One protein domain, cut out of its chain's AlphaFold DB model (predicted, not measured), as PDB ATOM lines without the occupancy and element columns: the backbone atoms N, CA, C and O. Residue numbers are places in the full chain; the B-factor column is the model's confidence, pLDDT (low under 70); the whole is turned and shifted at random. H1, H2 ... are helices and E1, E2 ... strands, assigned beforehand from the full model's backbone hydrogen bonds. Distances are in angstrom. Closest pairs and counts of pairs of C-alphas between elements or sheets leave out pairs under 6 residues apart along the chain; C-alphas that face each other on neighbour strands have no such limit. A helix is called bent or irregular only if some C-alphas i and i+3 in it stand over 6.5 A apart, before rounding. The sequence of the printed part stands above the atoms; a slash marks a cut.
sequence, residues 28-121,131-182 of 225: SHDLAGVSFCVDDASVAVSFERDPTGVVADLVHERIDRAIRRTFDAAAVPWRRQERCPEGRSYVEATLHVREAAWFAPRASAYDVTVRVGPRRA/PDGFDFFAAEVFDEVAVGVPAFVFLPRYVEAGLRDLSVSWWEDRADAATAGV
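This is residues 28 to 121 and 131 to 182 of the 225 residues of an uncharacterized protein of Trueperaceae bacterium (UniProt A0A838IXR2). A long four-strand sheet, E2, E4, E5 and E6, forms a wall, with two long helices, H1 and H3, side by side over one face and running along the strands; the other face is bare of named helices. A small parallel pair, E1 and E3, sits near the start of E4, and short H2 lies at the far end, after E6. The printed part has 146 residues with three named helices and six named strands, in the order E1 E2 H1 E3 E4 E5 E6 H2 H3; the larger sheet, order E2 E4 E5 E6, is mixed, and the class is mixed, helices and strands. It is compact, with a radius of gyration of the C-alphas of 16.7 A, and spans 59 by 29 by 27 A, only just a rod.

Begin in the sheet at C-alpha 89, (-6.112, 7.329, 0.063), where E4, residues 89 to 99, starts its 32.8 A. E5, residues 107 to 118, covers 34.9 A; E6, residues 135 to 143, 26.1 A; and E2, residues 43 to 47, 13.5 A. Find C-alpha 54 at (-19.614, -18.241, 7.009); from there H1, residues 54 to 73, runs 28.5 A. H3, residues 151 to 180, runs 43.8 A to C-alpha 180 at (-1.253, 26.271, 10.878). The short elements are E1, residues 36 to 38, E3, residues 78 to 80, and H2, residues 144 to 147.

Look first at the hairpin E4 and E5, antiparallel, with N 94 and O 113 at 2.9 A. E5 and E6 are antiparallel, with N 112 and O 138 at 2.8 A; E2 and E4 are parallel, with N 95 and O 44 at 2.8 A. H1 and H3 are on the same face in two layers, helices on one face of a sheet, at heights over the sheet of 9.7 A and 9.0 A. They touch, closest at the C-alphas of Ala 66 and Glu 160, 5.8 A, at a shallow tilt of 24 degrees, the same way. E1 and E3 are parallel, with N 79 and O 36 at 3.0 A; the closest C-alphas of E1 and E4 are those of Cys 37 and Tyr 90, 5.0 A. H2 and H3 are close but not clearly touching, with the C-alphas of Glu 144 and Ala 151 at 6.7 A. In H1 every O i to N i+4 pair is within hydrogen-bond range, in H3 22 of 26, and H2 is too short for one. H3 is irregular, but only just: C-alphas 153 and 156 are 7.0 A apart.

The two farthest C-alphas, of Pro 105 and Val 182, are 59.5 A apart. Residues 122 to 130 are not printed, and C-alphas 121 and 131 stand 17.6 A apart across the cut, in the link E5 to E6. Of the links printed whole, none is long. Mean pLDDT of the printed part is 83.1; 21 residues are under 70, among them 118 to 121 and 176 to 182.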
ATOM      1  N   SER A  28       5.236  10.350  11.265       48.38
ATOM      2  CA  SER A  28       4.377  11.511  11.027       48.38
ATOM      3  C   SER A  28       3.441  11.174   9.874       48.38
ATOM      4  O   SER A  28       3.888  11.043   8.736       48.38
ATOM      5  N   HIS A  29       2.167  10.996  10.177       61.97
ATOM      6  CA  HIS A  29       1.127  10.843   9.180       61.97
ATOM      7  C   HIS A  29       0.591  12.252   8.899       61.97
ATOM      8  O   HIS A  29       0.436  13.030   9.830       61.97
ATOM      9  N   ASP A  30       0.396  12.621   7.632       68.19
ATOM     10  CA  ASP A  30      -0.352  13.832   7.274       68.19
ATOM     11  C   ASP A  30      -1.632  13.392   6.572       68.19
ATOM     12  O   ASP A  30      -1.672  13.119   5.369       68.19
ATOM     13  N   LEU A  31      -2.690  13.254   7.364       72.38
ATOM     14  CA  LEU A  31      -4.022  12.900   6.898       72.38
ATOM     15  C   LEU A  31      -4.877  14.146   6.603       72.38
ATOM     16  O   LEU A  31      -6.068  14.025   6.281       72.38
ATOM     17  N   ALA A  32      -4.307  15.355   6.682       69.06
ATOM     18  CA  ALA A  32      -5.053  16.585   6.477       69.06
ATOM     19  C   ALA A  32      -5.578  16.685   5.035       69.06
ATOM     20  O   ALA A  32      -4.869  16.529   4.044       69.06
ATOM     21  N   GLY A  33      -6.879  16.958   4.895       69.69
ATOM     22  CA  GLY A  33      -7.523  17.093   3.581       69.69
ATOM     23  C   GLY A  33      -7.733  15.775   2.824       69.69
ATOM     24  O   GLY A  33      -8.291  15.793   1.725       69.69
ATOM     25  N   VAL A  34      -7.360  14.636   3.411       75.31
ATOM     26  CA  VAL A  34      -7.581  13.314   2.828       75.31
ATOM     27  C   VAL A  34      -9.060  12.929   2.891       75.31
ATOM     28  O   VAL A  34      -9.719  13.103   3.916       75.31
ATOM     29  N   SER A  35      -9.570  12.361   1.790       82.88
ATOM     30  CA  SER A  35     -10.831  11.612   1.758       82.88
ATOM     31  C   SER A  35     -10.549  10.123   1.574       82.88
ATOM     32  O   SER A  35      -9.897   9.756   0.591       82.88
ATOM     33  N   PHE A  36     -11.076   9.277   2.451       86.62
ATOM     34  CA  PHE A  36     -10.834   7.838   2.394       86.62
ATOM     35  C   PHE A  36     -11.757   7.131   1.401       86.62
ATOM     36  O   PHE A  36     -12.950   7.426   1.295       86.62
ATOM     37  N   CYS A  37     -11.201   6.166   0.675       87.94
ATOM     38  CA  CYS A  37     -11.953   5.237  -0.151       87.94
ATOM     39  C   CYS A  37     -11.842   3.821   0.418       87.94
ATOM     40  O   CYS A  37     -10.745   3.377   0.755       87.94
ATOM     41  N   VAL A  38     -12.983   3.136   0.497       89.62
ATOM     42  CA  VAL A  38     -13.111   1.746   0.951       89.62
ATOM     43  C   VAL A  38     -13.799   0.958  -0.165       89.62
ATOM     44  O   VAL A  38     -14.825   1.407  -0.681       89.62
ATOM     45  N   ASP A  39     -13.260  -0.194  -0.545       86.88
ATOM     46  CA  ASP A  39     -13.923  -1.139  -1.454       86.88
ATOM     47  C   ASP A  39     -13.943  -2.562  -0.885       86.88
ATOM     48  O   ASP A  39     -13.384  -2.818   0.177       86.88
ATOM     49  N   ASP A  40     -14.623  -3.494  -1.543       80.00
ATOM     50  CA  ASP A  40     -14.800  -4.838  -0.976       80.00
ATOM     51  C   ASP A  40     -13.472  -5.611  -0.880       80.00
ATOM     52  O   ASP A  40     -13.286  -6.414   0.030       80.00
ATOM     53  N   ALA A  41     -12.502  -5.318  -1.757       80.56
ATOM     54  CA  ALA A  41     -11.159  -5.897  -1.688       80.56
ATOM     55  C   ALA A  41     -10.297  -5.276  -0.577       80.56
ATOM     56  O   ALA A  41      -9.238  -5.808  -0.243       80.56
ATOM     57  N   SER A  42     -10.743  -4.156  -0.010       82.94
ATOM     58  CA  SER A  42     -10.054  -3.447   1.062       82.94
ATOM     59  C   SER A  42     -10.296  -4.030   2.441       82.94
ATOM     60  O   SER A  42      -9.508  -3.774   3.346       82.94
ATOM     61  N   VAL A  43     -11.329  -4.860   2.592       87.50
ATOM     62  CA  VAL A  43     -11.602  -5.606   3.818       87.50
ATOM     63  C   VAL A  43     -11.371  -7.087   3.537       87.50
ATOM     64  O   VAL A  43     -12.239  -7.783   3.014       87.50
ATOM     65  N   ALA A  44     -10.186  -7.585   3.881       88.69
ATOM     66  CA  ALA A  44      -9.832  -8.986   3.681       88.69
ATOM     67  C   ALA A  44      -9.931  -9.749   5.003       88.69
ATOM     68  O   ALA A  44      -9.247  -9.428   5.972       88.69
ATOM     69  N   VAL A  45     -10.768 -10.785   5.043       89.88
ATOM     70  CA  VAL A  45     -10.943 -11.641   6.221       89.88
ATOM     71  C   VAL A  45     -10.749 -13.089   5.807       89.88
ATOM     72  O   VAL A  45     -11.397 -13.556   4.874       89.88
ATOM     73  N   SER A  46      -9.884 -13.820   6.505       90.69
ATOM     74  CA  SER A  46      -9.694 -15.250   6.253       90.69
ATOM     75  C   SER A  46      -9.500 -16.037   7.542       90.69
ATOM     76  O   SER A  46      -8.685 -15.655   8.383       90.69
ATOM     77  N   PHE A  47     -10.180 -17.177   7.644       90.56
ATOM     78  CA  PHE A  47     -10.040 -18.134   8.736       90.56
ATOM     79  C   PHE A  47      -9.656 -19.502   8.171       90.56
ATOM     80  O   PHE A  47     -10.388 -20.065   7.363       90.56
ATOM     81  N   GLU A  48      -8.543 -20.071   8.630       88.75
ATOM     82  CA  GLU A  48      -8.092 -21.400   8.189       88.75
ATOM     83  C   GLU A  48      -9.114 -22.506   8.510       88.75
ATOM     84  O   GLU A  48      -9.327 -23.418   7.714       88.75
ATOM     85  N   ARG A  49      -9.809 -22.394   9.649       83.31
ATOM     86  CA  ARG A  49     -10.832 -23.356  10.097       83.31
ATOM     87  C   ARG A  49     -12.246 -23.070   9.560       83.31
ATOM     88  O   ARG A  49     -13.199 -23.665  10.058       83.31
ATOM     89  N   ASP A  50     -12.406 -22.177   8.580       83.94
ATOM     90  CA  ASP A  50     -13.710 -21.838   7.985       83.94
ATOM     91  C   ASP A  50     -13.780 -22.209   6.492       83.94
ATOM     92  O   ASP A  50     -13.740 -21.340   5.620       83.94
ATOM     93  N   PRO A  51     -13.921 -23.503   6.161       71.19
ATOM     94  CA  PRO A  51     -14.000 -23.949   4.769       71.19
ATOM     95  C   PRO A  51     -15.264 -23.452   4.049       71.19
ATOM     96  O   PRO A  51     -15.339 -23.515   2.825       71.19
ATOM     97  N   THR A  52     -16.269 -22.997   4.803       81.38
ATOM     98  CA  THR A  52     -17.556 -22.520   4.284       81.38
ATOM     99  C   THR A  52     -17.616 -21.009   4.073       81.38
ATOM    100  O   THR A  52     -18.555 -20.544   3.434       81.38
ATOM    101  N   GLY A  53     -16.665 -20.248   4.621       86.19
ATOM    102  CA  GLY A  53     -16.643 -18.781   4.579       86.19
ATOM    103  C   GLY A  53     -17.655 -18.080   5.495       86.19
ATOM    104  O   GLY A  53     -17.641 -16.860   5.592       86.19
ATOM    105  N   VAL A  54     -18.514 -18.814   6.209       87.81
ATOM    106  CA  VAL A  54     -19.614 -18.241   7.009       87.81
ATOM    107  C   VAL A  54     -19.104 -17.359   8.152       87.81
ATOM    108  O   VAL A  54     -19.696 -16.322   8.460       87.81
ATOM    109  N   VAL A  55     -18.018 -17.764   8.812       89.00
ATOM    110  CA  VAL A  55     -17.407 -16.984   9.897       89.00
ATOM    111  C   VAL A  55     -16.690 -15.770   9.318       89.00
ATOM    112  O   VAL A  55     -16.821 -14.674   9.869       89.00
ATOM    113  N   ALA A  56     -15.971 -15.949   8.207       90.19
ATOM    114  CA  ALA A  56     -15.310 -14.859   7.502       90.19
ATOM    115  C   ALA A  56     -16.315 -13.782   7.062       90.19
ATOM    116  O   ALA A  56     -16.094 -12.609   7.361       90.19
ATOM    117  N   ASP A  57     -17.449 -14.170   6.475       91.62
ATOM    118  CA  ASP A  57     -18.516 -13.264   6.034       91.62
ATOM    119  C   ASP A  57     -19.137 -12.492   7.207       91.62
ATOM    120  O   ASP A  57     -19.311 -11.273   7.149       91.62
ATOM    121  N   LEU A  58     -19.419 -13.176   8.322       90.81
ATOM    122  CA  LEU A  58     -19.976 -12.541   9.520       90.81
ATOM    123  C   LEU A  58     -19.003 -11.529  10.144       90.81
ATOM    124  O   LEU A  58     -19.408 -10.469  10.635       90.81
ATOM    125  N   VAL A  59     -17.710 -11.852  10.142       91.19
ATOM    126  CA  VAL A  59     -16.662 -10.948  10.619       91.19
ATOM    127  C   VAL A  59     -16.475  -9.778   9.658       91.19
ATOM    128  O   VAL A  59     -16.386  -8.640  10.123       91.19
ATOM    129  N   HIS A  60     -16.499 -10.025   8.351       91.44
ATOM    130  CA  HIS A  60     -16.456  -8.990   7.323       91.44
ATOM    131  C   HIS A  60     -17.608  -7.992   7.510       91.44
ATOM    132  O   HIS A  60     -17.366  -6.794   7.640       91.44
ATOM    133  N   GLU A  61     -18.850  -8.464   7.668       91.50
ATOM    134  CA  GLU A  61     -20.017  -7.605   7.918       91.50
ATOM    135  C   GLU A  61     -19.880  -6.786   9.218       91.50
ATOM    136  O   GLU A  61     -20.399  -5.670   9.355       91.50
ATOM    137  N   ARG A  62     -19.193  -7.337  10.223       91.75
ATOM    138  CA  ARG A  62     -18.933  -6.638  11.484       91.75
ATOM    139  C   ARG A  62     -17.879  -5.546  11.325       91.75
ATOM    140  O   ARG A  62     -18.091  -4.456  11.856       91.75
ATOM    141  N   ILE A  63     -16.799  -5.814  10.594       90.94
ATOM    142  CA  ILE A  63     -15.772  -4.819  10.259       90.94
ATOM    143  C   ILE A  63     -16.393  -3.701   9.417       90.94
ATOM    144  O   ILE A  63     -16.228  -2.529   9.739       90.94
ATOM    145  N   ASP A  64     -17.214  -4.044   8.430       91.12
ATOM    146  CA  ASP A  64     -17.938  -3.079   7.599       91.12
ATOM    147  C   ASP A  64     -18.820  -2.129   8.412       91.12
ATOM    148  O   ASP A  64     -18.841  -0.912   8.189       91.12
ATOM    149  N   ARG A  65     -19.555  -2.672   9.385       92.12
ATOM    150  CA  ARG A  65     -20.348  -1.858  10.312       92.12
ATOM    151  C   ARG A  65     -19.466  -0.991  11.205       92.12
ATOM    152  O   ARG A  65     -19.874   0.129  11.506       92.12
ATOM    153  N   ALA A  66     -18.302  -1.485  11.624       91.75
ATOM    154  CA  ALA A  66     -17.351  -0.717  12.420       91.75
ATOM    155  C   ALA A  66     -16.788   0.469  11.622       91.75
ATOM    156  O   ALA A  66     -16.830   1.586  12.120       91.75
ATOM    157  N   ILE A  67     -16.385   0.263  10.361       91.50
ATOM    158  CA  ILE A  67     -15.920   1.333   9.461       91.50
ATOM    159  C   ILE A  67     -16.968   2.442   9.364       91.50
ATOM    160  O   ILE A  67     -16.664   3.597   9.653       91.50
ATOM    161  N   ARG A  68     -18.218   2.085   9.028       92.75
ATOM    162  CA  ARG A  68     -19.327   3.052   8.934       92.75
ATOM    163  C   ARG A  68     -19.494   3.826  10.234       92.75
ATOM    164  O   ARG A  68     -19.441   5.046  10.237       92.75
ATOM    165  N   ARG A  69     -19.656   3.113  11.354       92.88
ATOM    166  CA  ARG A  69     -19.905   3.734  12.663       92.88
ATOM    167  C   ARG A  69     -18.774   4.660  13.084       92.88
ATOM    168  O   ARG A  69     -19.056   5.769  13.518       92.88
ATOM    169  N   THR A  70     -17.527   4.214  12.968       91.19
ATOM    170  CA  THR A  70     -16.361   4.978  13.412       91.19
ATOM    171  C   THR A  70     -16.153   6.210  12.542       91.19
ATOM    172  O   THR A  70     -16.017   7.309  13.075       91.19
ATOM    173  N   PHE A  71     -16.191   6.067  11.215       91.19
ATOM    174  CA  PHE A  71     -15.959   7.199  10.318       91.19
ATOM    175  C   PHE A  71     -17.118   8.199  10.325       91.19
ATOM    176  O   PHE A  71     -16.863   9.403  10.364       91.19
ATOM    177  N   ASP A  72     -18.371   7.733  10.367       91.44
ATOM    178  CA  ASP A  72     -19.538   8.619  10.458       91.44
ATOM    179  C   ASP A  72     -19.554   9.378  11.793       91.44
ATOM    180  O   ASP A  72     -19.770  10.590  11.810       91.44
ATOM    181  N   ALA A  73     -19.273   8.699  12.915       88.62
ATOM    182  CA  ALA A  73     -19.225   9.335  14.233       88.62
ATOM    183  C   ALA A  73     -18.087  10.360  14.352       88.62
ATOM    184  O   ALA A  73     -18.261  11.394  14.997       88.62
ATOM    185  N   ALA A  74     -16.942  10.094  13.720       85.19
ATOM    186  CA  ALA A  74     -15.800  11.003  13.687       85.19
ATOM    187  C   ALA A  74     -15.894  12.075  12.578       85.19
ATOM    188  O   ALA A  74     -14.978  12.884  12.435       85.19
ATOM    189  N   ALA A  75     -16.985  12.099  11.798       87.50
ATOM    190  CA  ALA A  75     -17.178  12.985  10.645       87.50
ATOM    191  C   ALA A  75     -16.010  12.955   9.637       87.50
ATOM    192  O   ALA A  75     -15.691  13.954   8.982       87.50
ATOM    193  N   VAL A  76     -15.375  11.794   9.508       85.19
ATOM    194  CA  VAL A  76     -14.283  11.552   8.573       85.19
ATOM    195  C   VAL A  76     -14.865  11.502   7.151       85.19
ATOM    196  O   VAL A  76     -15.845  10.800   6.920       85.19
ATOM    197  N   PRO A  77     -14.316  12.219   6.158       87.50
ATOM    198  CA  PRO A  77     -14.815  12.177   4.790       87.50
ATOM    199  C   PRO A  77     -14.417  10.859   4.125       87.50
ATOM    200  O   PRO A  77     -13.262  10.658   3.747       87.50
ATOM    201  N   TRP A  78     -15.386   9.968   3.932       90.06
ATOM    202  CA  TRP A  78     -15.153   8.658   3.337       90.06
ATOM    203  C   TRP A  78     -16.229   8.291   2.310       90.06
ATOM    204  O   TRP A  78     -17.328   8.853   2.303       90.06
ATOM    205  N   ARG A  79     -15.911   7.362   1.402       90.81
ATOM    206  CA  ARG A  79     -16.883   6.762   0.475       90.81
ATOM    207  C   ARG A  79     -16.584   5.290   0.238       90.81
ATOM    208  O   ARG A  79     -15.430   4.929   0.008       90.81
ATOM    209  N   ARG A  80     -17.644   4.477   0.185       89.62
ATOM    210  CA  ARG A  80     -17.568   3.116  -0.352       89.62
ATOM    211  C   ARG A  80     -17.746   3.125  -1.867       89.62
ATOM    212  O   ARG A  80     -18.642   3.805  -2.367       89.62
ATOM    213  N   GLN A  81     -16.909   2.389  -2.585       88.19
ATOM    214  CA  GLN A  81     -17.025   2.169  -4.030       88.19
ATOM    215  C   GLN A  81     -16.711   0.706  -4.345       88.19
ATOM    216  O   GLN A  81     -16.018   0.063  -3.574       88.19
ATOM    217  N   GLU A  82     -17.185   0.184  -5.477       84.31
ATOM    218  CA  GLU A  82     -16.825  -1.173  -5.932       84.31
ATOM    219  C   GLU A  82     -15.316  -1.292  -6.197       84.31
ATOM    220  O   GLU A  82     -14.691  -2.315  -5.931       84.31
ATOM    221  N   ARG A  83     -14.707  -0.208  -6.695       84.38
ATOM    222  CA  ARG A  83     -13.268  -0.125  -6.924       84.38
ATOM    223  C   ARG A  83     -12.765   1.287  -6.677       84.38
ATOM    224  O   ARG A  83     -13.061   2.208  -7.434       84.38
ATOM    225  N   CYS A  84     -11.957   1.459  -5.640       83.06
ATOM    226  CA  CYS A  84     -11.246   2.709  -5.405       83.06
ATOM    227  C   CYS A  84     -10.289   3.067  -6.565       83.06
ATOM    228  O   CYS A  84      -9.509   2.219  -6.998       83.06
ATOM    229  N   PRO A  85     -10.295   4.304  -7.079       78.94
ATOM    230  CA  PRO A  85      -9.339   4.714  -8.106       78.94
ATOM    231  C   PRO A  85      -7.897   4.672  -7.578       78.94
ATOM    232  O   PRO A  85      -7.648   4.918  -6.395       78.94
ATOM    233  N   GLU A  86      -6.946   4.360  -8.462       76.06
ATOM    234  CA  GLU A  86      -5.516   4.369  -8.135       76.06
ATOM    235  C   GLU A  86      -5.064   5.744  -7.625       76.06
ATOM    236  O   GLU A  86      -5.601   6.784  -8.014       76.06
ATOM    237  N   GLY A  87      -4.083   5.751  -6.721       63.66
ATOM    238  CA  GLY A  87      -3.511   6.982  -6.172       63.66
ATOM    239  C   GLY A  87      -4.398   7.741  -5.178       63.66
ATOM    240  O   GLY A  87      -3.975   8.786  -4.689       63.66
ATOM    241  N   ARG A  88      -5.596   7.243  -4.838       69.38
ATOM    242  CA  ARG A  88      -6.381   7.769  -3.709       69.38
ATOM    243  C   ARG A  88      -6.016   7.094  -2.396       69.38
ATOM    244  O   ARG A  88      -5.596   5.938  -2.392       69.38
ATOM    245  N   SER A  89      -6.240   7.826  -1.304       76.31
ATOM    246  CA  SER A  89      -6.112   7.329   0.063       76.31
ATOM    247  C   SER A  89      -7.122   6.217   0.299       76.31
ATOM    248  O   SER A  89      -8.339   6.425   0.332       76.31
ATOM    249  N   TYR A  90      -6.577   5.021   0.388       82.06
ATOM    250  CA  TYR A  90      -7.262   3.752   0.455       82.06
ATOM    251  C   TYR A  90      -7.077   3.197   1.857       82.06
ATOM    252  O   TYR A  90      -5.954   3.180   2.356       82.06
ATOM    253  N   VAL A  91      -8.179   2.801   2.487       85.12
ATOM    254  CA  VAL A  91      -8.153   2.147   3.798       85.12
ATOM    255  C   VAL A  91      -8.171   0.652   3.552       85.12
ATOM    256  O   VAL A  91      -9.110   0.167   2.939       85.12
ATOM    257  N   GLU A  92      -7.164  -0.056   4.037       87.56
ATOM    258  CA  GLU A  92      -7.054  -1.508   3.986       87.56
ATOM    259  C   GLU A  92      -7.186  -2.065   5.403       87.56
ATOM    260  O   GLU A  92      -6.474  -1.633   6.306       87.56
ATOM    261  N   ALA A  93      -8.091  -3.016   5.608       89.12
ATOM    262  CA  ALA A  93      -8.246  -3.757   6.848       89.12
ATOM    263  C   ALA A  93      -8.115  -5.252   6.549       89.12
ATOM    264  O   ALA A  93      -8.969  -5.835   5.878       89.12
ATOM    265  N   THR A  94      -7.053  -5.879   7.047       89.38
ATOM    266  CA  THR A  94      -6.828  -7.317   6.894       89.38
ATOM    267  C   THR A  94      -6.911  -8.021   8.239       89.38
ATOM    268  O   THR A  94      -6.437  -7.527   9.264       89.38
ATOM    269  N   LEU A  95      -7.552  -9.186   8.234       91.50
ATOM    270  CA  LEU A  95      -7.600 -10.105   9.358       91.50
ATOM    271  C   LEU A  95      -7.371 -11.520   8.844       91.50
ATOM    272  O   LEU A  95      -8.252 -12.116   8.215       91.50
ATOM    273  N   HIS A  96      -6.215 -12.080   9.167       92.00
ATOM    274  CA  HIS A  96      -5.907 -13.467   8.865       92.00
ATOM    275  C   HIS A  96      -5.790 -14.257  10.164       92.00
ATOM    276  O   HIS A  96      -5.062 -13.882  11.078       92.00
ATOM    277  N   VAL A  97      -6.530 -15.362  10.250       91.25
ATOM    278  CA  VAL A  97      -6.560 -16.240  11.421       91.25
ATOM    279  C   VAL A  97      -6.187 -17.647  10.994       91.25
ATOM    280  O   VAL A  97      -6.817 -18.238  10.114       91.25
ATOM    281  N   ARG A  98      -5.155 -18.180  11.640       91.88
ATOM    282  CA  ARG A  98      -4.551 -19.481  11.363       91.88
ATOM    283  C   ARG A  98      -4.582 -20.351  12.601       91.88
ATOM    284  O   ARG A  98      -4.606 -19.866  13.734       91.88
ATOM    285  N   GLU A  99      -4.561 -21.651  12.387       90.75
ATOM    286  CA  GLU A  99      -4.476 -22.615  13.467       90.75
ATOM    287  C   GLU A  99      -3.082 -22.593  14.115       90.75
ATOM    288  O   GLU A  99      -2.053 -22.662  13.447       90.75
ATOM    289  N   ALA A 100      -3.046 -22.527  15.447       90.44
ATOM    290  CA  ALA A 100      -1.813 -22.568  16.229       90.44
ATOM    291  C   ALA A 100      -1.765 -23.803  17.139       90.44
ATOM    292  O   ALA A 100      -1.466 -23.701  18.327       90.44
ATOM    293  N   ALA A 101      -2.045 -24.990  16.588       87.62
ATOM    294  CA  ALA A 101      -2.079 -26.251  17.346       87.62
ATOM    295  C   ALA A 101      -0.761 -26.579  18.076       87.62
ATOM    296  O   ALA A 101      -0.752 -27.324  19.053       87.62
ATOM    297  N   TRP A 102       0.354 -26.003  17.618       88.38
ATOM    298  CA  TRP A 102       1.664 -26.095  18.262       88.38
ATOM    299  C   TRP A 102       1.743 -25.353  19.609       88.38
ATOM    300  O   TRP A 102       2.628 -25.657  20.404       88.38
ATOM    301  N   PHE A 103       0.850 -24.390  19.866       92.12
ATOM    302  CA  PHE A 103       0.800 -23.611  21.107       92.12
ATOM    303  C   PHE A 103      -0.143 -24.241  22.138       92.12
ATOM    304  O   PHE A 103       0.252 -24.480  23.276       92.12
ATOM    305  N   ALA A 104      -1.382 -24.537  21.732       89.56
ATOM    306  CA  ALA A 104      -2.380 -25.207  22.562       89.56
ATOM    307  C   ALA A 104      -3.407 -25.953  21.685       89.56
ATOM    308  O   ALA A 104      -3.587 -25.586  20.518       89.56
ATOM    309  N   PRO A 105      -4.146 -26.948  22.229       85.31
ATOM    310  CA  PRO A 105      -5.098 -27.760  21.459       85.31
ATOM    311  C   PRO A 105      -6.157 -26.956  20.692       85.31
ATOM    312  O   PRO A 105      -6.658 -27.410  19.668       85.31
ATOM    313  N   ARG A 106      -6.509 -25.756  21.173       86.19
ATOM    314  CA  ARG A 106      -7.401 -24.813  20.486       86.19
ATOM    315  C   ARG A 106      -6.844 -23.394  20.551       86.19
ATOM    316  O   ARG A 106      -7.474 -22.496  21.098       86.19
ATOM    317  N   ALA A 107      -5.661 -23.207  19.982       90.50
ATOM    318  CA  ALA A 107      -5.099 -21.882  19.782       90.50
ATOM    319  C   ALA A 107      -5.254 -21.390  18.339       90.50
ATOM    320  O   ALA A 107      -5.299 -22.183  17.391       90.50
ATOM    321  N   SER A 108      -5.316 -20.070  18.212       91.12
ATOM    322  CA  SER A 108      -5.421 -19.337  16.957       91.12
ATOM    323  C   SER A 108      -4.304 -18.294  16.910       91.12
ATOM    324  O   SER A 108      -4.180 -17.476  17.821       91.12
ATOM    325  N   ALA A 109      -3.474 -18.340  15.872       92.38
ATOM    326  CA  ALA A 109      -2.534 -17.271  15.553       92.38
ATOM    327  C   ALA A 109      -3.239 -16.293  14.620       92.38
ATOM    328  O   ALA A 109      -3.904 -16.722  13.674       92.38
ATOM    329  N   TYR A 110      -3.110 -14.999  14.872       90.12
ATOM    330  CA  TYR A 110      -3.735 -13.996  14.026       90.12
ATOM    331  C   TYR A 110      -2.771 -12.885  13.659       90.12
ATOM    332  O   TYR A 110      -1.849 -12.564  14.408       90.12
ATOM    333  N   ASP A 111      -3.047 -12.285  12.513       91.75
ATOM    334  CA  ASP A 111      -2.472 -11.028  12.083       91.75
ATOM    335  C   ASP A 111      -3.609 -10.075  11.683       91.75
ATOM    336  O   ASP A 111      -4.548 -10.442  10.973       91.75
ATOM    337  N   VAL A 112      -3.566  -8.874  12.255       88.06
ATOM    338  CA  VAL A 112      -4.516  -7.783  12.036       88.06
ATOM    339  C   VAL A 112      -3.724  -6.603  11.507       88.06
ATOM    340  O   VAL A 112      -2.764  -6.177  12.151       88.06
ATOM    341  N   THR A 113      -4.158  -6.043  10.381       86.38
ATOM    342  CA  THR A 113      -3.591  -4.803   9.846       86.38
ATOM    343  C   THR A 113      -4.707  -3.814   9.529       86.38
ATOM    344  O   THR A 113      -5.715  -4.196   8.939       86.38
ATOM    345  N   VAL A 114      -4.544  -2.547   9.910       86.75
ATOM    346  CA  VAL A 114      -5.372  -1.428   9.437       86.75
ATOM    347  C   VAL A 114      -4.436  -0.366   8.890       86.75
ATOM    348  O   VAL A 114      -3.709   0.268   9.645       86.75
ATOM    349  N   ARG A 115      -4.465  -0.161   7.577       83.88
ATOM    350  CA  ARG A 115      -3.533   0.713   6.873       83.88
ATOM    351  C   ARG A 115      -4.265   1.749   6.039       83.88
ATOM    352  O   ARG A 115      -5.303   1.471   5.447       83.88
ATOM    353  N   VAL A 116      -3.688   2.937   5.939       79.44
ATOM    354  CA  VAL A 116      -4.050   3.962   4.968       79.44
ATOM    355  C   VAL A 116      -2.864   4.205   4.061       79.44
ATOM    356  O   VAL A 116      -1.779   4.543   4.518       79.44
ATOM    357  N   GLY A 117      -3.075   4.089   2.757       70.81
ATOM    358  CA  GLY A 117      -2.037   4.394   1.779       70.81
ATOM    359  C   GLY A 117      -2.608   4.682   0.397       70.81
ATOM    360  O   GLY A 117      -3.801   4.496   0.162       70.81
ATOM    361  N   PRO A 118      -1.790   5.158  -0.552       64.56
ATOM    362  CA  PRO A 118      -2.220   5.272  -1.936       64.56
ATOM    363  C   PRO A 118      -2.501   3.876  -2.503       64.56
ATOM    364  O   PRO A 118      -1.637   2.999  -2.439       64.56
ATOM    365  N   ARG A 119      -3.665   3.674  -3.133       60.62
ATOM    366  CA  ARG A 119      -3.914   2.444  -3.903       60.62
ATOM    367  C   ARG A 119      -2.879   2.343  -5.032       60.62
ATOM    368  O   ARG A 119      -2.934   3.132  -5.978       60.62
ATOM    369  N   ARG A 120      -1.938   1.399  -4.941       57.06
ATOM    370  CA  ARG A 120      -0.938   1.108  -5.985       57.06
ATOM    371  C   ARG A 120      -1.204  -0.263  -6.604       57.06
ATOM    372  O   ARG A 120      -1.511  -1.212  -5.889       57.06
ATOM    373  N   ALA A 121      -1.041  -0.380  -7.922       44.97
ATOM    374  CA  ALA A 121      -0.940  -1.676  -8.582       44.97
ATOM    375  C   ALA A 121       0.310  -2.406  -8.058       44.97
ATOM    376  O   ALA A 121       1.420  -1.870  -8.096       44.97
ATOM    377  N   PRO A 131       6.051   6.838   3.535       49.50
ATOM    378  CA  PRO A 131       5.965   7.270   4.936       49.50
ATOM    379  C   PRO A 131       4.773   8.189   5.284       49.50
ATOM    380  O   PRO A 131       4.762   8.770   6.362       49.50
ATOM    381  N   ASP A 132       3.756   8.298   4.424       56.66
ATOM    382  CA  ASP A 132       2.722   9.344   4.502       56.66
ATOM    383  C   ASP A 132       1.316   8.795   4.840       56.66
ATOM    384  O   ASP A 132       0.305   9.347   4.410       56.66
ATOM    385  N   GLY A 133       1.215   7.671   5.557       67.44
ATOM    386  CA  GLY A 133      -0.077   7.035   5.841       67.44
ATOM    387  C   GLY A 133      -0.105   6.244   7.143       67.44
ATOM    388  O   GLY A 133       0.934   5.785   7.599       67.44
ATOM    389  N   PHE A 134      -1.290   6.118   7.741       77.50
ATOM    390  CA  PHE A 134      -1.521   5.395   8.997       77.50
ATOM    391  C   PHE A 134      -1.285   3.893   8.823       77.50
ATOM    392  O   PHE A 134      -1.757   3.317   7.845       77.50
ATOM    393  N   ASP A 135      -0.627   3.251   9.783       82.00
ATOM    394  CA  ASP A 135      -0.484   1.796   9.814       82.00
ATOM    395  C   ASP A 135      -0.608   1.273  11.249       82.00
ATOM    396  O   ASP A 135       0.131   1.672  12.149       82.00
ATOM    397  N   PHE A 136      -1.567   0.381  11.456       84.44
ATOM    398  CA  PHE A 136      -1.772  -0.362  12.686       84.44
ATOM    399  C   PHE A 136      -1.560  -1.838  12.388       84.44
ATOM    400  O   PHE A 136      -2.265  -2.407  11.558       84.44
ATOM    401  N   PHE A 137      -0.648  -2.468  13.123       86.44
ATOM    402  CA  PHE A 137      -0.367  -3.891  13.011       86.44
ATOM    403  C   PHE A 137      -0.385  -4.553  14.388       86.44
ATOM    404  O   PHE A 137       0.269  -4.088  15.323       86.44
ATOM    405  N   ALA A 138      -1.098  -5.672  14.497       86.75
ATOM    406  CA  ALA A 138      -1.092  -6.528  15.674       86.75
ATOM    407  C   ALA A 138      -1.039  -7.997  15.251       86.75
ATOM    408  O   ALA A 138      -1.848  -8.445  14.439       86.75
ATOM    409  N   ALA A 139      -0.115  -8.759  15.832       89.56
ATOM    410  CA  ALA A 139      -0.025 -10.195  15.615       89.56
ATOM    411  C   ALA A 139       0.282 -10.914  16.923       89.56
ATOM    412  O   ALA A 139       1.272 -10.610  17.589       89.56
ATOM    413  N   GLU A 140      -0.568 -11.869  17.287       91.69
ATOM    414  CA  GLU A 140      -0.442 -12.624  18.531       91.69
ATOM    415  C   GLU A 140      -0.952 -14.060  18.356       91.69
ATOM    416  O   GLU A 140      -1.574 -14.427  17.354       91.69
ATOM    417  N   VAL A 141      -0.673 -14.886  19.363       91.00
ATOM    418  CA  VAL A 141      -1.219 -16.237  19.483       91.00
ATOM    419  C   VAL A 141      -2.138 -16.277  20.687       91.00
ATOM    420  O   VAL A 141      -1.765 -15.872  21.785       91.00
ATOM    421  N   PHE A 142      -3.344 -16.779  20.467       87.69
ATOM    422  CA  PHE A 142      -4.418 -16.751  21.438       87.69
ATOM    423  C   PHE A 142      -4.902 -18.166  21.752       87.69
ATOM    424  O   PHE A 142      -5.276 -18.908  20.844       87.69
ATOM    425  N   ASP A 143      -4.914 -18.535  23.035       91.38
ATOM    426  CA  ASP A 143      -5.501 -19.789  23.515       91.38
ATOM    427  C   ASP A 143      -6.997 -19.600  23.804       91.38
ATOM    428  O   ASP A 143      -7.394 -18.993  24.803       91.38
ATOM    429  N   GLU A 144      -7.842 -20.145  22.926       89.00
ATOM    430  CA  GLU A 144      -9.298 -20.021  23.036       89.00
ATOM    431  C   GLU A 144      -9.869 -20.783  24.230       89.00
ATOM    432  O   GLU A 144     -10.926 -20.415  24.744       89.00
ATOM    433  N   VAL A 145      -9.192 -21.840  24.686       87.62
ATOM    434  CA  VAL A 145      -9.643 -22.639  25.830       87.62
ATOM    435  C   VAL A 145      -9.339 -21.912  27.127       87.62
ATOM    436  O   VAL A 145     -10.211 -21.843  27.990       87.62
ATOM    437  N   ALA A 146      -8.146 -21.327  27.249       89.06
ATOM    438  CA  ALA A 146      -7.772 -20.556  28.431       89.06
ATOM    439  C   ALA A 146      -8.675 -19.328  28.637       89.06
ATOM    440  O   ALA A 146      -9.028 -19.004  29.769       89.06
ATOM    441  N   VAL A 147      -9.073 -18.661  27.548       85.56
ATOM    442  CA  VAL A 147      -9.921 -17.458  27.608       85.56
ATOM    443  C   VAL A 147     -11.420 -17.787  27.561       85.56
ATOM    444  O   VAL A 147     -12.247 -16.983  27.989       85.56
ATOM    445  N   GLY A 148     -11.794 -18.969  27.069       88.19
ATOM    446  CA  GLY A 148     -13.185 -19.417  26.974       88.19
ATOM    447  C   GLY A 148     -14.003 -18.712  25.886       88.19
ATOM    448  O   GLY A 148     -15.232 -18.773  25.903       88.19
ATOM    449  N   VAL A 149     -13.347 -18.030  24.945       88.50
ATOM    450  CA  VAL A 149     -13.989 -17.265  23.865       88.50
ATOM    451  C   VAL A 149     -13.259 -17.554  22.553       88.50
ATOM    452  O   VAL A 149     -12.039 -17.446  22.524       88.50
ATOM    453  N   PRO A 150     -13.956 -17.896  21.456       87.06
ATOM    454  CA  PRO A 150     -13.301 -18.163  20.180       87.06
ATOM    455  C   PRO A 150     -12.814 -16.875  19.504       87.06
ATOM    456  O   PRO A 150     -13.397 -15.798  19.681       87.06
ATOM    457  N   ALA A 151     -11.778 -16.995  18.670       85.94
ATOM    458  CA  ALA A 151     -11.070 -15.844  18.115       85.94
ATOM    459  C   ALA A 151     -11.968 -14.865  17.332       85.94
ATOM    460  O   ALA A 151     -11.909 -13.648  17.526       85.94
ATOM    461  N   PHE A 152     -12.898 -15.385  16.526       86.81
ATOM    462  CA  PHE A 152     -13.801 -14.575  15.697       86.81
ATOM    463  C   PHE A 152     -14.725 -13.628  16.493       86.81
ATOM    464  O   PHE A 152     -15.275 -12.679  15.932       86.81
ATOM    465  N   VAL A 153     -14.912 -13.847  17.801       88.12
ATOM    466  CA  VAL A 153     -15.776 -13.001  18.641       88.12
ATOM    467  C   VAL A 153     -15.092 -11.688  19.013       88.12
ATOM    468  O   VAL A 153     -15.758 -10.642  19.050       88.12
ATOM    469  N   PHE A 154     -13.788 -11.732  19.299       86.00
ATOM    470  CA  PHE A 154     -13.046 -10.594  19.838       86.00
ATOM    471  C   PHE A 154     -12.147  -9.918  18.801       86.00
ATOM    472  O   PHE A 154     -12.017  -8.700  18.858       86.00
ATOM    473  N   LEU A 155     -11.590 -10.656  17.832       88.31
ATOM    474  CA  LEU A 155     -10.680 -10.104  16.820       88.31
ATOM    475  C   LEU A 155     -11.241  -8.910  16.031       88.31
ATOM    476  O   LEU A 155     -10.496  -7.951  15.825       88.31
ATOM    477  N   PRO A 156     -12.546  -8.848  15.690       88.56
ATOM    478  CA  PRO A 156     -13.111  -7.657  15.054       88.56
ATOM    479  C   PRO A 156     -12.954  -6.375  15.889       88.56
ATOM    480  O   PRO A 156     -12.965  -5.281  15.336       88.56
ATOM    481  N   ARG A 157     -12.794  -6.488  17.218       89.19
ATOM    482  CA  ARG A 157     -12.564  -5.333  18.103       89.19
ATOM    483  C   ARG A 157     -11.170  -4.732  17.939       89.19
ATOM    484  O   ARG A 157     -11.025  -3.541  18.170       89.19
ATOM    485  N   TYR A 158     -10.169  -5.522  17.547       88.88
ATOM    486  CA  TYR A 158      -8.834  -4.995  17.246       88.88
ATOM    487  C   TYR A 158      -8.860  -4.154  15.969       88.88
ATOM    488  O   TYR A 158      -8.290  -3.070  15.941       88.88
ATOM    489  N   VAL A 159      -9.608  -4.597  14.953       87.81
ATOM    490  CA  VAL A 159      -9.847  -3.800  13.739       87.81
ATOM    491  C   VAL A 159     -10.605  -2.512  14.078       87.81
ATOM    492  O   VAL A 159     -10.221  -1.434  13.638       87.81
ATOM    493  N   GLU A 160     -11.652  -2.595  14.905       90.81
ATOM    494  CA  GLU A 160     -12.399  -1.418  15.374       90.81
ATOM    495  C   GLU A 160     -11.512  -0.431  16.151       90.81
ATOM    496  O   GLU A 160     -11.633   0.778  15.950       90.81
ATOM    497  N   ALA A 161     -10.601  -0.928  16.994       89.81
ATOM    498  CA  ALA A 161      -9.620  -0.105  17.696       89.81
ATOM    499  C   ALA A 161      -8.665   0.591  16.715       89.81
ATOM    500  O   ALA A 161      -8.543   1.810  16.773       89.81
ATOM    501  N   GLY A 162      -8.099  -0.137  15.746       87.50
ATOM    502  CA  GLY A 162      -7.251   0.454  14.705       87.50
ATOM    503  C   GLY A 162      -7.976   1.522  13.873       87.50
ATOM    504  O   GLY A 162      -7.425   2.585  13.608       87.50
ATOM    505  N   LEU A 163      -9.250   1.303  13.524       90.06
ATOM    506  CA  LEU A 163     -10.079   2.304  12.832       90.06
ATOM    507  C   LEU A 163     -10.353   3.541  13.697       90.06
ATOM    508  O   LEU A 163     -10.457   4.654  13.177       90.06
ATOM    509  N   ARG A 164     -10.507   3.353  15.010       90.50
ATOM    510  CA  ARG A 164     -10.686   4.455  15.954       90.50
ATOM    511  C   ARG A 164      -9.407   5.272  16.072       90.50
ATOM    512  O   ARG A 164      -9.492   6.494  15.990       90.50
ATOM    513  N   ASP A 165      -8.260   4.621  16.193       88.94
ATOM    514  CA  ASP A 165      -6.962   5.288  16.250       88.94
ATOM    515  C   ASP A 165      -6.705   6.073  14.959       88.94
ATOM    516  O   ASP A 165      -6.393   7.259  15.019       88.94
ATOM    517  N   LEU A 166      -7.013   5.486  13.796       86.19
ATOM    518  CA  LEU A 166      -6.993   6.187  12.510       86.19
ATOM    519  C   LEU A 166      -7.871   7.449  12.516       86.19
ATOM    520  O   LEU A 166      -7.463   8.502  12.023       86.19
ATOM    521  N   SER A 167      -9.091   7.358  13.054       87.00
ATOM    522  CA  SER A 167     -10.003   8.506  13.112       87.00
ATOM    523  C   SER A 167      -9.493   9.623  14.028       87.00
ATOM    524  O   SER A 167      -9.703  10.799  13.726       87.00
ATOM    525  N   VAL A 168      -8.798   9.265  15.113       87.44
ATOM    526  CA  VAL A 168      -8.151  10.218  16.022       87.44
ATOM    527  C   VAL A 168      -6.989  10.899  15.310       87.44
ATOM    528  O   VAL A 168      -6.981  12.126  15.255       87.44
ATOM    529  N   SER A 169      -6.092  10.134  14.678       84.62
ATOM    530  CA  SER A 169      -4.969  10.688  13.910       84.62
ATOM    531  C   SER A 169      -5.445  11.645  12.814       84.62
ATOM    532  O   SER A 169      -4.925  12.746  12.682       84.62
ATOM    533  N   TRP A 170      -6.512  11.294  12.083       85.25
ATOM    534  CA  TRP A 170      -7.092  12.195  11.081       85.25
ATOM    535  C   TRP A 170      -7.574  13.525  11.681       85.25
ATOM    536  O   TRP A 170      -7.443  14.582  11.058       85.25
ATOM    537  N   TRP A 171      -8.166  13.482  12.877       83.56
ATOM    538  CA  TRP A 171      -8.682  14.679  13.534       83.56
ATOM    539  C   TRP A 171      -7.556  15.575  14.051       83.56
ATOM    540  O   TRP A 171      -7.639  16.794  13.893       83.56
ATOM    541  N   GLU A 172      -6.512  14.978  14.625       82.94
ATOM    542  CA  GLU A 172      -5.306  15.676  15.081       82.94
ATOM    543  C   GLU A 172      -4.636  16.419  13.916       82.94
ATOM    544  O   GLU A 172      -4.498  17.642  13.980       82.94
ATOM    545  N   ASP A 173      -4.391  15.740  12.793       77.25
ATOM    546  CA  ASP A 173      -3.774  16.352  11.607       77.25
ATOM    547  C   ASP A 173      -4.630  17.485  11.025       77.25
ATOM    548  O   ASP A 173      -4.136  18.522  10.571       77.25
ATOM    549  N   ARG A 174      -5.959  17.332  11.059       73.31
ATOM    550  CA  ARG A 174      -6.883  18.375  10.601       73.31
ATOM    551  C   ARG A 174      -6.909  19.582  11.541       73.31
ATOM    552  O   ARG A 174      -7.022  20.714  11.061       73.31
ATOM    553  N   ALA A 175      -6.857  19.366  12.853       70.75
ATOM    554  CA  ALA A 175      -6.785  20.440  13.838       70.75
ATOM    555  C   ALA A 175      -5.460  21.208  13.712       70.75
ATOM    556  O   ALA A 175      -5.453  22.443  13.730       70.75
ATOM    557  N   ASP A 176      -4.361  20.496  13.476       64.25
ATOM    558  CA  ASP A 176      -3.049  21.082  13.221       64.25
ATOM    559  C   ASP A 176      -3.023  21.870  11.907       64.25
ATOM    560  O   ASP A 176      -2.560  23.012  11.878       64.25
ATOM    561  N   ALA A 177      -3.640  21.364  10.836       61.91
ATOM    562  CA  ALA A 177      -3.806  22.119   9.593       61.91
ATOM    563  C   ALA A 177      -4.662  23.389   9.779       61.91
ATOM    564  O   ALA A 177      -4.362  24.443   9.208       61.91
ATOM    565  N   ALA A 178      -5.715  23.327  10.602       60.53
ATOM    566  CA  ALA A 178      -6.542  24.490  10.922       60.53
ATOM    567  C   ALA A 178      -5.776  25.539  11.749       60.53
ATOM    568  O   ALA A 178      -5.946  26.743  11.535       60.53
ATOM    569  N   THR A 179      -4.905  25.107  12.663       59.03
ATOM    570  CA  THR A 179      -4.083  26.004  13.491       59.03
ATOM    571  C   THR A 179      -2.834  26.514  12.769       59.03
ATOM    572  O   THR A 179      -2.400  27.630  13.047       59.03
ATOM    573  N   ALA A 180      -2.315  25.797  11.769       57.91
ATOM    574  CA  ALA A 180      -1.253  26.271  10.878       57.91
ATOM    575  C   ALA A 180      -1.674  27.504  10.051       57.91
ATOM    576  O   ALA A 180      -0.827  28.297   9.632       57.91
ATOM    577  N   GLY A 181      -2.984  27.699   9.861       54.97
ATOM    578  CA  GLY A 181      -3.567  28.915   9.291       54.97
ATOM    579  C   GLY A 181      -3.577  30.120  10.241       54.97
ATOM    580  O   GLY A 181      -3.829  31.239   9.790       54.97
ATOM    581  N   VAL A 182      -3.288  29.935  11.537       55.25
ATOM    582  CA  VAL A 182      -3.135  31.042  12.488       55.25
ATOM    583  C   VAL A 182      -1.794  31.717  12.204       55.25
ATOM    584  O   VAL A 182      -0.739  31.092  12.351       55.25
TER     585      VAL A 182